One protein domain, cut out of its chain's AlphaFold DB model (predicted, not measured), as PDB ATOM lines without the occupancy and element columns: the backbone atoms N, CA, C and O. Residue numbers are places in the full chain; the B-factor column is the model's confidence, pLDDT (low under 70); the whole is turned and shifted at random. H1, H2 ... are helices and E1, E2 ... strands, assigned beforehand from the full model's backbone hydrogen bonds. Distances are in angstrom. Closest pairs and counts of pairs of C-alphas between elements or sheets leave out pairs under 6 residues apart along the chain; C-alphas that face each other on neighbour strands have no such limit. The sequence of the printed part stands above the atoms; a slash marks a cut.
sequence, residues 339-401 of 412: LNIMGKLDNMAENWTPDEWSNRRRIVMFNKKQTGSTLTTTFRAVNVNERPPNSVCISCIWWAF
ATOM      1  N   LEU A 339      22.506  86.670  36.258       88.69
ATOM      2  CA  LEU A 339      22.979  85.563  35.423       88.69
ATOM      3  C   LEU A 339      22.757  84.234  36.153       88.69
ATOM      4  O   LEU A 339      23.315  84.014  37.225       88.69
ATOM      5  N   ASN A 340      21.979  83.342  35.548       86.94
ATOM      6  CA  ASN A 340      21.756  81.987  36.027       86.94
ATOM      7  C   ASN A 340      22.401  80.981  35.063       86.94
ATOM      8  O   ASN A 340      21.976  80.857  33.914       86.94
ATOM      9  N   ILE A 341      23.430  80.271  35.522       90.25
ATOM     10  CA  ILE A 341      24.116  79.234  34.744       90.25
ATOM     11  C   ILE A 341      23.503  77.883  35.116       90.25
ATOM     12  O   ILE A 341      23.638  77.413  36.242       90.25
ATOM     13  N   MET A 342      22.819  77.251  34.165       85.62
ATOM     14  CA  MET A 342      22.192  75.950  34.371       85.62
ATOM     15  C   MET A 342      23.218  74.827  34.213       85.62
ATOM     16  O   MET A 342      23.654  74.536  33.101       85.62
ATOM     17  N   GLY A 343      23.551  74.170  35.324       85.25
ATOM     18  CA  GLY A 343      24.469  73.030  35.377       85.25
ATOM     19  C   GLY A 343      25.780  73.345  36.099       85.25
ATOM     20  O   GLY A 343      26.040  74.480  36.489       85.25
ATOM     21  N   LYS A 344      26.620  72.320  36.288       82.56
ATOM     22  CA  LYS A 344      27.957  72.471  36.882       82.56
ATOM     23  C   LYS A 344      28.985  72.747  35.793       82.56
ATOM     24  O   LYS A 344      29.241  71.873  34.966       82.56
ATOM     25  N   LEU A 345      29.565  73.946  35.798       83.69
ATOM     26  CA  LEU A 345      30.585  74.329  34.819       83.69
ATOM     27  C   LEU A 345      31.823  73.420  34.906       83.69
ATOM     28  O   LEU A 345      32.457  73.160  33.887       83.69
ATOM     29  N   ASP A 346      32.102  72.864  36.089       81.38
ATOM     30  CA  ASP A 346      33.185  71.901  36.324       81.38
ATOM     31  C   ASP A 346      33.098  70.657  35.430       81.38
ATOM     32  O   ASP A 346      34.129  70.127  35.029       81.38
ATOM     33  N   ASN A 347      31.900  70.245  34.997       83.56
ATOM     34  CA  ASN A 347      31.751  69.122  34.064       83.56
ATOM     35  C   ASN A 347      32.445  69.394  32.714       83.56
ATOM     36  O   ASN A 347      32.796  68.458  32.001       83.56
ATOM     37  N   MET A 348      32.670  70.663  32.350       83.12
ATOM     38  CA  MET A 348      33.425  71.033  31.146       83.12
ATOM     39  C   MET A 348      34.942  70.876  31.326       83.12
ATOM     40  O   MET A 348      35.676  70.899  30.339       83.12
ATOM     41  N   ALA A 349      35.430  70.667  32.549       80.19
ATOM     42  CA  ALA A 349      36.815  70.293  32.826       80.19
ATOM     43  C   ALA A 349      37.028  68.765  32.803       80.19
ATOM     44  O   ALA A 349      38.163  68.306  32.780       80.19
ATOM     45  N   GLU A 350      35.966  67.963  32.770       75.81
ATOM     46  CA  GLU A 350      36.048  66.503  32.868       75.81
ATOM     47  C   GLU A 350      35.754  65.826  31.515       75.81
ATOM     48  O   GLU A 350      35.118  66.409  30.639       75.81
ATOM     49  N   ASN A 351      36.225  64.589  31.318       80.19
ATOM     50  CA  ASN A 351      35.957  63.770  30.120       80.19
ATOM     51  C   ASN A 351      36.365  64.416  28.779       80.19
ATOM     52  O   ASN A 351      35.575  64.434  27.837       80.19
ATOM     53  N   TRP A 352      37.568  64.992  28.695       83.06
ATOM     54  CA  TRP A 352      38.118  65.545  27.449       83.06
ATOM     55  C   TRP A 352      38.342  64.453  26.400       83.06
ATOM     56  O   TRP A 352      38.931  63.415  26.708       83.06
ATOM     57  N   THR A 353      37.860  64.675  25.175       81.38
ATOM     58  CA  THR A 353      38.068  63.736  24.065       81.38
ATOM     59  C   THR A 353      39.529  63.784  23.595       81.38
ATOM     60  O   THR A 353      40.213  64.786  23.816       81.38
ATOM     61  N   PRO A 354      40.052  62.731  22.937       77.25
ATOM     62  CA  PRO A 354      41.433  62.723  22.438       77.25
ATOM     63  C   PRO A 354      41.760  63.908  21.515       77.25
ATOM     64  O   PRO A 354      42.857  64.459  21.584       77.25
ATOM     65  N   ASP A 355      40.787  64.353  20.716       79.56
ATOM     66  CA  ASP A 355      40.920  65.526  19.844       79.56
ATOM     67  C   ASP A 355      40.954  66.851  20.624       79.56
ATOM     68  O   ASP A 355      41.632  67.802  20.235       79.56
ATOM     69  N   GLU A 356      40.241  66.942  21.748       81.19
ATOM     70  CA  GLU A 356      40.310  68.106  22.642       81.19
ATOM     71  C   GLU A 356      41.651  68.149  23.387       81.19
ATOM     72  O   GLU A 356      42.217  69.226  23.597       81.19
ATOM     73  N   TRP A 357      42.186  66.978  23.750       78.50
ATOM     74  CA  TRP A 357      43.518  66.840  24.340       78.50
ATOM     75  C   TRP A 357      44.625  67.241  23.367       78.50
ATOM     76  O   TRP A 357      45.523  67.990  23.760       78.50
ATOM     77  N   SER A 358      44.556  66.801  22.106       77.44
ATOM     78  CA  SER A 358      45.558  67.144  21.087       77.44
ATOM     79  C   SER A 358      45.587  68.648  20.802       77.44
ATOM     80  O   SER A 358      46.658  69.247  20.733       77.44
ATOM     81  N   ASN A 359      44.416  69.289  20.757       77.44
ATOM     82  CA  ASN A 359      44.290  70.732  20.558       77.44
ATOM     83  C   ASN A 359      44.476  71.561  21.843       77.44
ATOM     84  O   ASN A 359      44.490  72.794  21.778       77.44
ATOM     85  N   ARG A 360      44.577  70.911  23.016       79.69
ATOM     86  CA  ARG A 360      44.550  71.519  24.368       79.69
ATOM     87  C   ARG A 360      43.400  72.511  24.579       79.69
ATOM     88  O   ARG A 360      43.478  73.421  25.412       79.69
ATOM     89  N   ARG A 361      42.336  72.362  23.794       85.94
ATOM     90  CA  ARG A 361      41.223  73.301  23.701       85.94
ATOM     91  C   ARG A 361      39.928  72.521  23.547       85.94
ATOM     92  O   ARG A 361      39.775  71.749  22.608       85.94
ATOM     93  N   ARG A 362      38.980  72.800  24.435       86.62
ATOM     94  CA  ARG A 362      37.589  72.358  24.349       86.62
ATOM     95  C   ARG A 362      36.724  73.561  24.023       86.62
ATOM     96  O   ARG A 362      36.844  74.600  24.670       86.62
ATOM     97  N   ILE A 363      35.837  73.442  23.044       87.75
ATOM     98  CA  ILE A 363      34.889  74.512  22.732       87.75
ATOM     99  C   ILE A 363      33.592  74.237  23.475       87.75
ATOM    100  O   ILE A 363      32.957  73.200  23.307       87.75
ATOM    101  N   VAL A 364      33.192  75.193  24.305       89.06
ATOM    102  CA  VAL A 364      31.930  75.148  25.030       89.06
ATOM    103  C   VAL A 364      31.004  76.184  24.424       89.06
ATOM    104  O   VAL A 364      31.304  77.377  24.377       89.06
ATOM    105  N   MET A 365      29.867  75.721  23.926       86.62
ATOM    106  CA  MET A 365      28.839  76.585  23.379       86.62
ATOM    107  C   MET A 365      27.849  76.953  24.474       86.62
ATOM    108  O   MET A 365      27.296  76.071  25.131       86.62
ATOM    109  N   PHE A 366      27.598  78.250  24.618       89.19
ATOM    110  CA  PHE A 366      26.605  78.798  25.527       89.19
ATOM    111  C   PHE A 366      25.352  79.181  24.748       89.19
ATOM    112  O   PHE A 366      25.407  79.920  23.764       89.19
ATOM    113  N   ASN A 367      24.206  78.697  25.207       87.25
ATOM    114  CA  ASN A 367      22.909  79.165  24.756       87.25
ATOM    115  C   ASN A 367      22.343  80.101  25.825       87.25
ATOM    116  O   ASN A 367      22.393  79.783  27.014       87.25
ATOM    117  N   LYS A 368      21.851  81.271  25.419       88.69
ATOM    118  CA  LYS A 368      21.325  82.294  26.325       88.69
ATOM    119  C   LYS A 368      19.831  82.484  26.089       88.69
ATOM    120  O   LYS A 368      19.389  82.647  24.956       88.69
ATOM    121  N   LYS A 369      19.064  82.532  27.171       88.06
ATOM    122  CA  LYS A 369      17.645  82.877  27.189       88.06
ATOM    123  C   LYS A 369      17.441  83.972  28.224       88.06
ATOM    124  O   LYS A 369      17.691  83.763  29.406       88.06
ATOM    125  N   GLN A 370      17.019  85.147  27.778       87.56
ATOM    126  CA  GLN A 370      16.754  86.278  28.659       87.56
ATOM    127  C   GLN A 370      15.251  86.383  28.921       87.56
ATOM    128  O   GLN A 370      14.465  86.445  27.979       87.56
ATOM    129  N   THR A 371      14.873  86.446  30.194       86.88
ATOM    130  CA  THR A 371      13.505  86.731  30.634       86.88
ATOM    131  C   THR A 371      13.560  87.912  31.599       86.88
ATOM    132  O   THR A 371      14.038  87.784  32.727       86.88
ATOM    133  N   GLY A 372      13.113  89.089  31.151       87.00
ATOM    134  CA  GLY A 372      13.231  90.329  31.924       87.00
ATOM    135  C   GLY A 372      14.693  90.689  32.220       87.00
ATOM    136  O   GLY A 372      15.512  90.800  31.303       87.00
ATOM    137  N   SER A 373      15.022  90.854  33.504       83.75
ATOM    138  CA  SER A 373      16.384  91.110  33.999       83.75
ATOM    139  C   SER A 373      17.195  89.835  34.273       83.75
ATOM    140  O   SER A 373      18.376  89.927  34.602       83.75
ATOM    141  N   THR A 374      16.605  88.644  34.135       85.25
ATOM    142  CA  THR A 374      17.302  87.374  34.385       85.25
ATOM    143  C   THR A 374      17.786  86.760  33.074       85.25
ATOM    144  O   THR A 374      16.997  86.480  32.169       85.25
ATOM    145  N   LEU A 375      19.095  86.543  32.967       88.81
ATOM    146  CA  LEU A 375      19.753  85.859  31.862       88.81
ATOM    147  C   LEU A 375      20.026  84.413  32.276       88.81
ATOM    148  O   LEU A 375      20.906  84.156  33.090       88.81
ATOM    149  N   THR A 376      19.297  83.464  31.705       89.38
ATOM    150  CA  THR A 376      19.545  82.037  31.915       89.38
ATOM    151  C   THR A 376      20.428  81.514  30.794       89.38
ATOM    152  O   THR A 376      20.120  81.716  29.619       89.38
ATOM    153  N   THR A 377      21.519  80.829  31.129       90.69
ATOM    154  CA  THR A 377      22.403  80.216  30.138       90.69
ATOM    155  C   THR A 377      22.586  78.725  30.377       90.69
ATOM    156  O   THR A 377      22.709  78.276  31.514       90.69
ATOM    157  N   THR A 378      22.589  77.953  29.294       89.12
ATOM    158  CA  THR A 378      22.960  76.536  29.271       89.12
ATOM    159  C   THR A 378      24.244  76.378  28.470       89.12
ATOM    160  O   THR A 378      24.535  77.193  27.593       89.12
ATOM    161  N   PHE A 379      25.017  75.336  28.758       91.06
ATOM    162  CA  PHE A 379      26.294  75.095  28.096       91.06
ATOM    163  C   PHE A 379      26.446  73.632  27.683       91.06
ATOM    164  O   PHE A 379      25.918  72.729  28.332       91.06
ATOM    165  N   ARG A 380      27.163  73.402  26.581       87.62
ATOM    166  CA  ARG A 380      27.515  72.064  26.087       87.62
ATOM    167  C   ARG A 380      28.869  72.082  25.388       87.62
ATOM    168  O   ARG A 380      29.201  73.074  24.737       87.62
ATOM    169  N   ALA A 381      29.613  70.985  25.484       85.25
ATOM    170  CA  ALA A 381      30.799  70.775  24.662       85.25
ATOM    171  C   ALA A 381      30.381  70.610  23.190       85.25
ATOM    172  O   ALA A 381      29.364  69.977  22.891       85.25
ATOM    173  N   VAL A 382      31.126  71.235  22.281       83.56
ATOM    174  CA  VAL A 382      30.906  71.180  20.831       83.56
ATOM    175  C   VAL A 382      32.261  71.026  20.153       83.56
ATOM    176  O   VAL A 382      33.231  71.667  20.554       83.56
ATOM    177  N   ASN A 383      32.336  70.187  19.122       78.62
ATOM    178  CA  ASN A 383      33.556  70.044  18.335       78.62
ATOM    179  C   ASN A 383      33.813  71.321  17.506       78.62
ATOM    180  O   ASN A 383      32.871  72.003  17.098       78.62
ATOM    181  N   VAL A 384      35.078  71.642  17.216       71.94
ATOM    182  CA  VAL A 384      35.455  72.804  16.388       71.94
ATOM    183  C   VAL A 384      34.770  72.764  15.018       71.94
ATOM    184  O   VAL A 384      34.353  73.801  14.505       71.94
ATOM    185  N   ASN A 385      34.587  71.555  14.481       72.25
ATOM    186  CA  ASN A 385      34.000  71.310  13.165       72.25
ATOM    187  C   ASN A 385      32.474  71.492  13.141       72.25
ATOM    188  O   ASN A 385      31.894  71.664  12.075       72.25
ATOM    189  N   GLU A 386      31.815  71.479  14.300       72.69
ATOM    190  CA  GLU A 386      30.351  71.528  14.419       72.69
ATOM    191  C   GLU A 386      29.844  72.879  14.931       72.69
ATOM    192  O   GLU A 386      28.691  73.000  15.352       72.69
ATOM    193  N   ARG A 387      30.697  73.910  14.933       73.38
ATOM    194  CA  ARG A 387      30.336  75.240  15.428       73.38
ATOM    195  C   ARG A 387      29.210  75.846  14.573       73.38
ATOM    196  O   ARG A 387      29.459  76.209  13.423       73.38
ATOM    197  N   PRO A 388      28.002  76.065  15.127       75.00
ATOM    198  CA  PRO A 388      26.939  76.728  14.386       75.00
ATOM    199  C   PRO A 388      27.296  78.203  14.137       75.00
ATOM    200  O   PRO A 388      27.819  78.861  15.052       75.00
ATOM    201  N   PRO A 389      26.985  78.768  12.958       69.12
ATOM    202  CA  PRO A 389      27.142  80.198  12.718       69.12
ATOM    203  C   PRO A 389      26.278  81.000  13.709       69.12
ATOM    204  O   PRO A 389      25.166  80.598  14.045       69.12
ATOM    205  N   ASN A 390      26.797  82.132  14.200       72.56
ATOM    206  CA  ASN A 390      26.162  83.019  15.195       72.56
ATOM    207  C   ASN A 390      25.989  82.455  16.623       72.56
ATOM    208  O   ASN A 390      25.263  83.035  17.433       72.56
ATOM    209  N   SER A 391      26.668  81.359  16.973       78.12
ATOM    210  CA  SER A 391      26.676  80.833  18.344       78.12
ATOM    211  C   SER A 391      27.751  81.485  19.231       78.12
ATOM    212  O   SER A 391      28.850  81.829  18.777       78.12
ATOM    213  N   VAL A 392      27.438  81.646  20.523       81.00
ATOM    214  CA  VAL A 392      28.405  82.098  21.535       81.00
ATOM    215  C   VAL A 392      29.229  80.890  21.972       81.00
ATOM    216  O   VAL A 392      28.783  80.069  22.770       81.00
ATOM    217  N   CYS A 393      30.432  80.774  21.422       84.56
ATOM    218  CA  CYS A 393      31.382  79.720  21.756       84.56
ATOM    219  C   CYS A 393      32.537  80.303  22.561       84.56
ATOM    220  O   CYS A 393      33.144  81.289  22.146       84.56
ATOM    221  N   ILE A 394      32.855  79.663  23.681       85.38
ATOM    222  CA  ILE A 394      33.995  79.996  24.529       85.38
ATOM    223  C   ILE A 394      34.978  78.831  24.467       85.38
ATOM    224  O   ILE A 394      34.596  77.672  24.631       85.38
ATOM    225  N   SER A 395      36.249  79.133  24.217       81.31
ATOM    226  CA  SER A 395      37.322  78.146  24.286       81.31
ATOM    227  C   SER A 395      37.757  77.949  25.735       81.31
ATOM    228  O   SER A 395      38.331  78.854  26.344       81.31
ATOM    229  N   CYS A 396      37.523  76.759  26.276       80.62
ATOM    230  CA  CYS A 396      38.143  76.298  27.505       80.62
ATOM    231  C   CYS A 396      39.550  75.795  27.177       80.62
ATOM    232  O   CYS A 396      39.729  74.939  26.310       80.62
ATOM    233  N   ILE A 397      40.548  76.342  27.862       81.19
ATOM    234  CA  ILE A 397      41.950  75.952  27.709       81.19
ATOM    235  C   ILE A 397      42.313  75.100  28.917       81.19
ATOM    236  O   ILE A 397      42.052  75.496  30.054       81.19
ATOM    237  N   TRP A 398      42.898  73.931  28.673       66.50
ATOM    238  CA  TRP A 398      43.401  73.097  29.757       66.50
ATOM    239  C   TRP A 398      44.743  73.646  30.244       66.50
ATOM    240  O   TRP A 398      45.750  73.566  29.540       66.50
ATOM    241  N   TRP A 399      44.763  74.199  31.457       61.94
ATOM    242  CA  TRP A 399      45.990  74.606  32.141       61.94
ATOM    243  C   TRP A 399      46.363  73.505  33.137       61.94
ATOM    244  O   TRP A 399      45.609  73.216  34.065       61.94
ATOM    245  N   ALA A 400      47.536  72.892  32.968       45.09
ATOM    246  CA  ALA A 400      48.016  71.772  33.789       45.09
ATOM    247  C   ALA A 400      48.244  72.110  35.284       45.09
ATOM    248  O   ALA A 400      48.625  71.242  36.068       45.09
ATOM    249  N   PHE A 401      47.967  73.344  35.712       43.56
ATOM    250  CA  PHE A 401      48.254  73.850  37.054       43.56
ATOM    251  C   PHE A 401      47.456  73.169  38.190       43.56
ATOM    252  O   PHE A 401      47.789  73.329  39.358       43.56
TER     253      PHE A 401
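What this domain is: This is residues 339 to 401 of the 412 residues of an uncharacterized protein of Verticillium longisporum (UniProt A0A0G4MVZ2). A long, strongly twisted hairpin, E2 and E3, makes the length of this domain; E1 runs beside E3 near the hairpin's turn and E4 beside E2 toward its other end, in one sheet curled like part of a barrel. The short helix H1 packs on this sheet, and the short helix H2 sits at the end of E2 away from the turn. The printed part has 63 residues, with two named helices and four named strands in the order E1 H1 H2 E2 E3 E4; the sheet, in the order E1 E3 E2 E4, is mixed, and the class is mixed, helices and strands. It is only just loose, close to compact, with a radius of gyration of the C-alphas of 12.9 A, and flat, spanning 41 by 28 by 15 A.

How they stand to each other: Begin with E1, residues 339 to 342, an edge strand parallel to E3, residues 374 to 382, at 42 degrees; look for N 340 and O 375, 2.8 A apart. H1, residues 345 to 349, is on the sheet at a height over the sheet of 7.6 A; its closest C-alphas to E3 are those of Met 348 and Ala 381, 7.0 A apart. H2, residues 354 to 358, only grazes the sheet with its residues 355 to 357. In H2 the O i to N i+4 pair is within hydrogen-bond range; in H1 0 of 1 is, beside 2 of 2 O i to N i+3 pairs. E2, residues 361 to 371, forms a hairpin with E3, antiparallel at 153 degrees; find N 367 and O 378 at 2.8 A and N 376 and O 369 at 2.8 A. E4, residues 392 to 397, is the other edge strand, antiparallel to E2 at 143 degrees, with N 364 and O 394 at 2.9 A. E1 and E4 are apart.

Where its parts are: Find C-alpha 339 at (22.979, 85.563, 35.423), where E1 begins. H1 and H2 follow, with five residues each. From C-alpha 361 at (41.223, 73.301, 23.701), E2 runs 31.6 A to C-alpha 371. E3 returns over 25.1 A, and E4 covers 16.1 A to C-alpha 397 at (41.950, 75.952, 27.709).

The domain as a whole: Look at the C-alphas of Ser 358 and Gly 372 for the two farthest apart, 41.2 A. The printed part has no cut. The link from E3 to E4, nine residues, is short, and the other links are tight. The mean pLDDT of the printed part is 81.0; residue 389 and residues 398 to 401 are under 70.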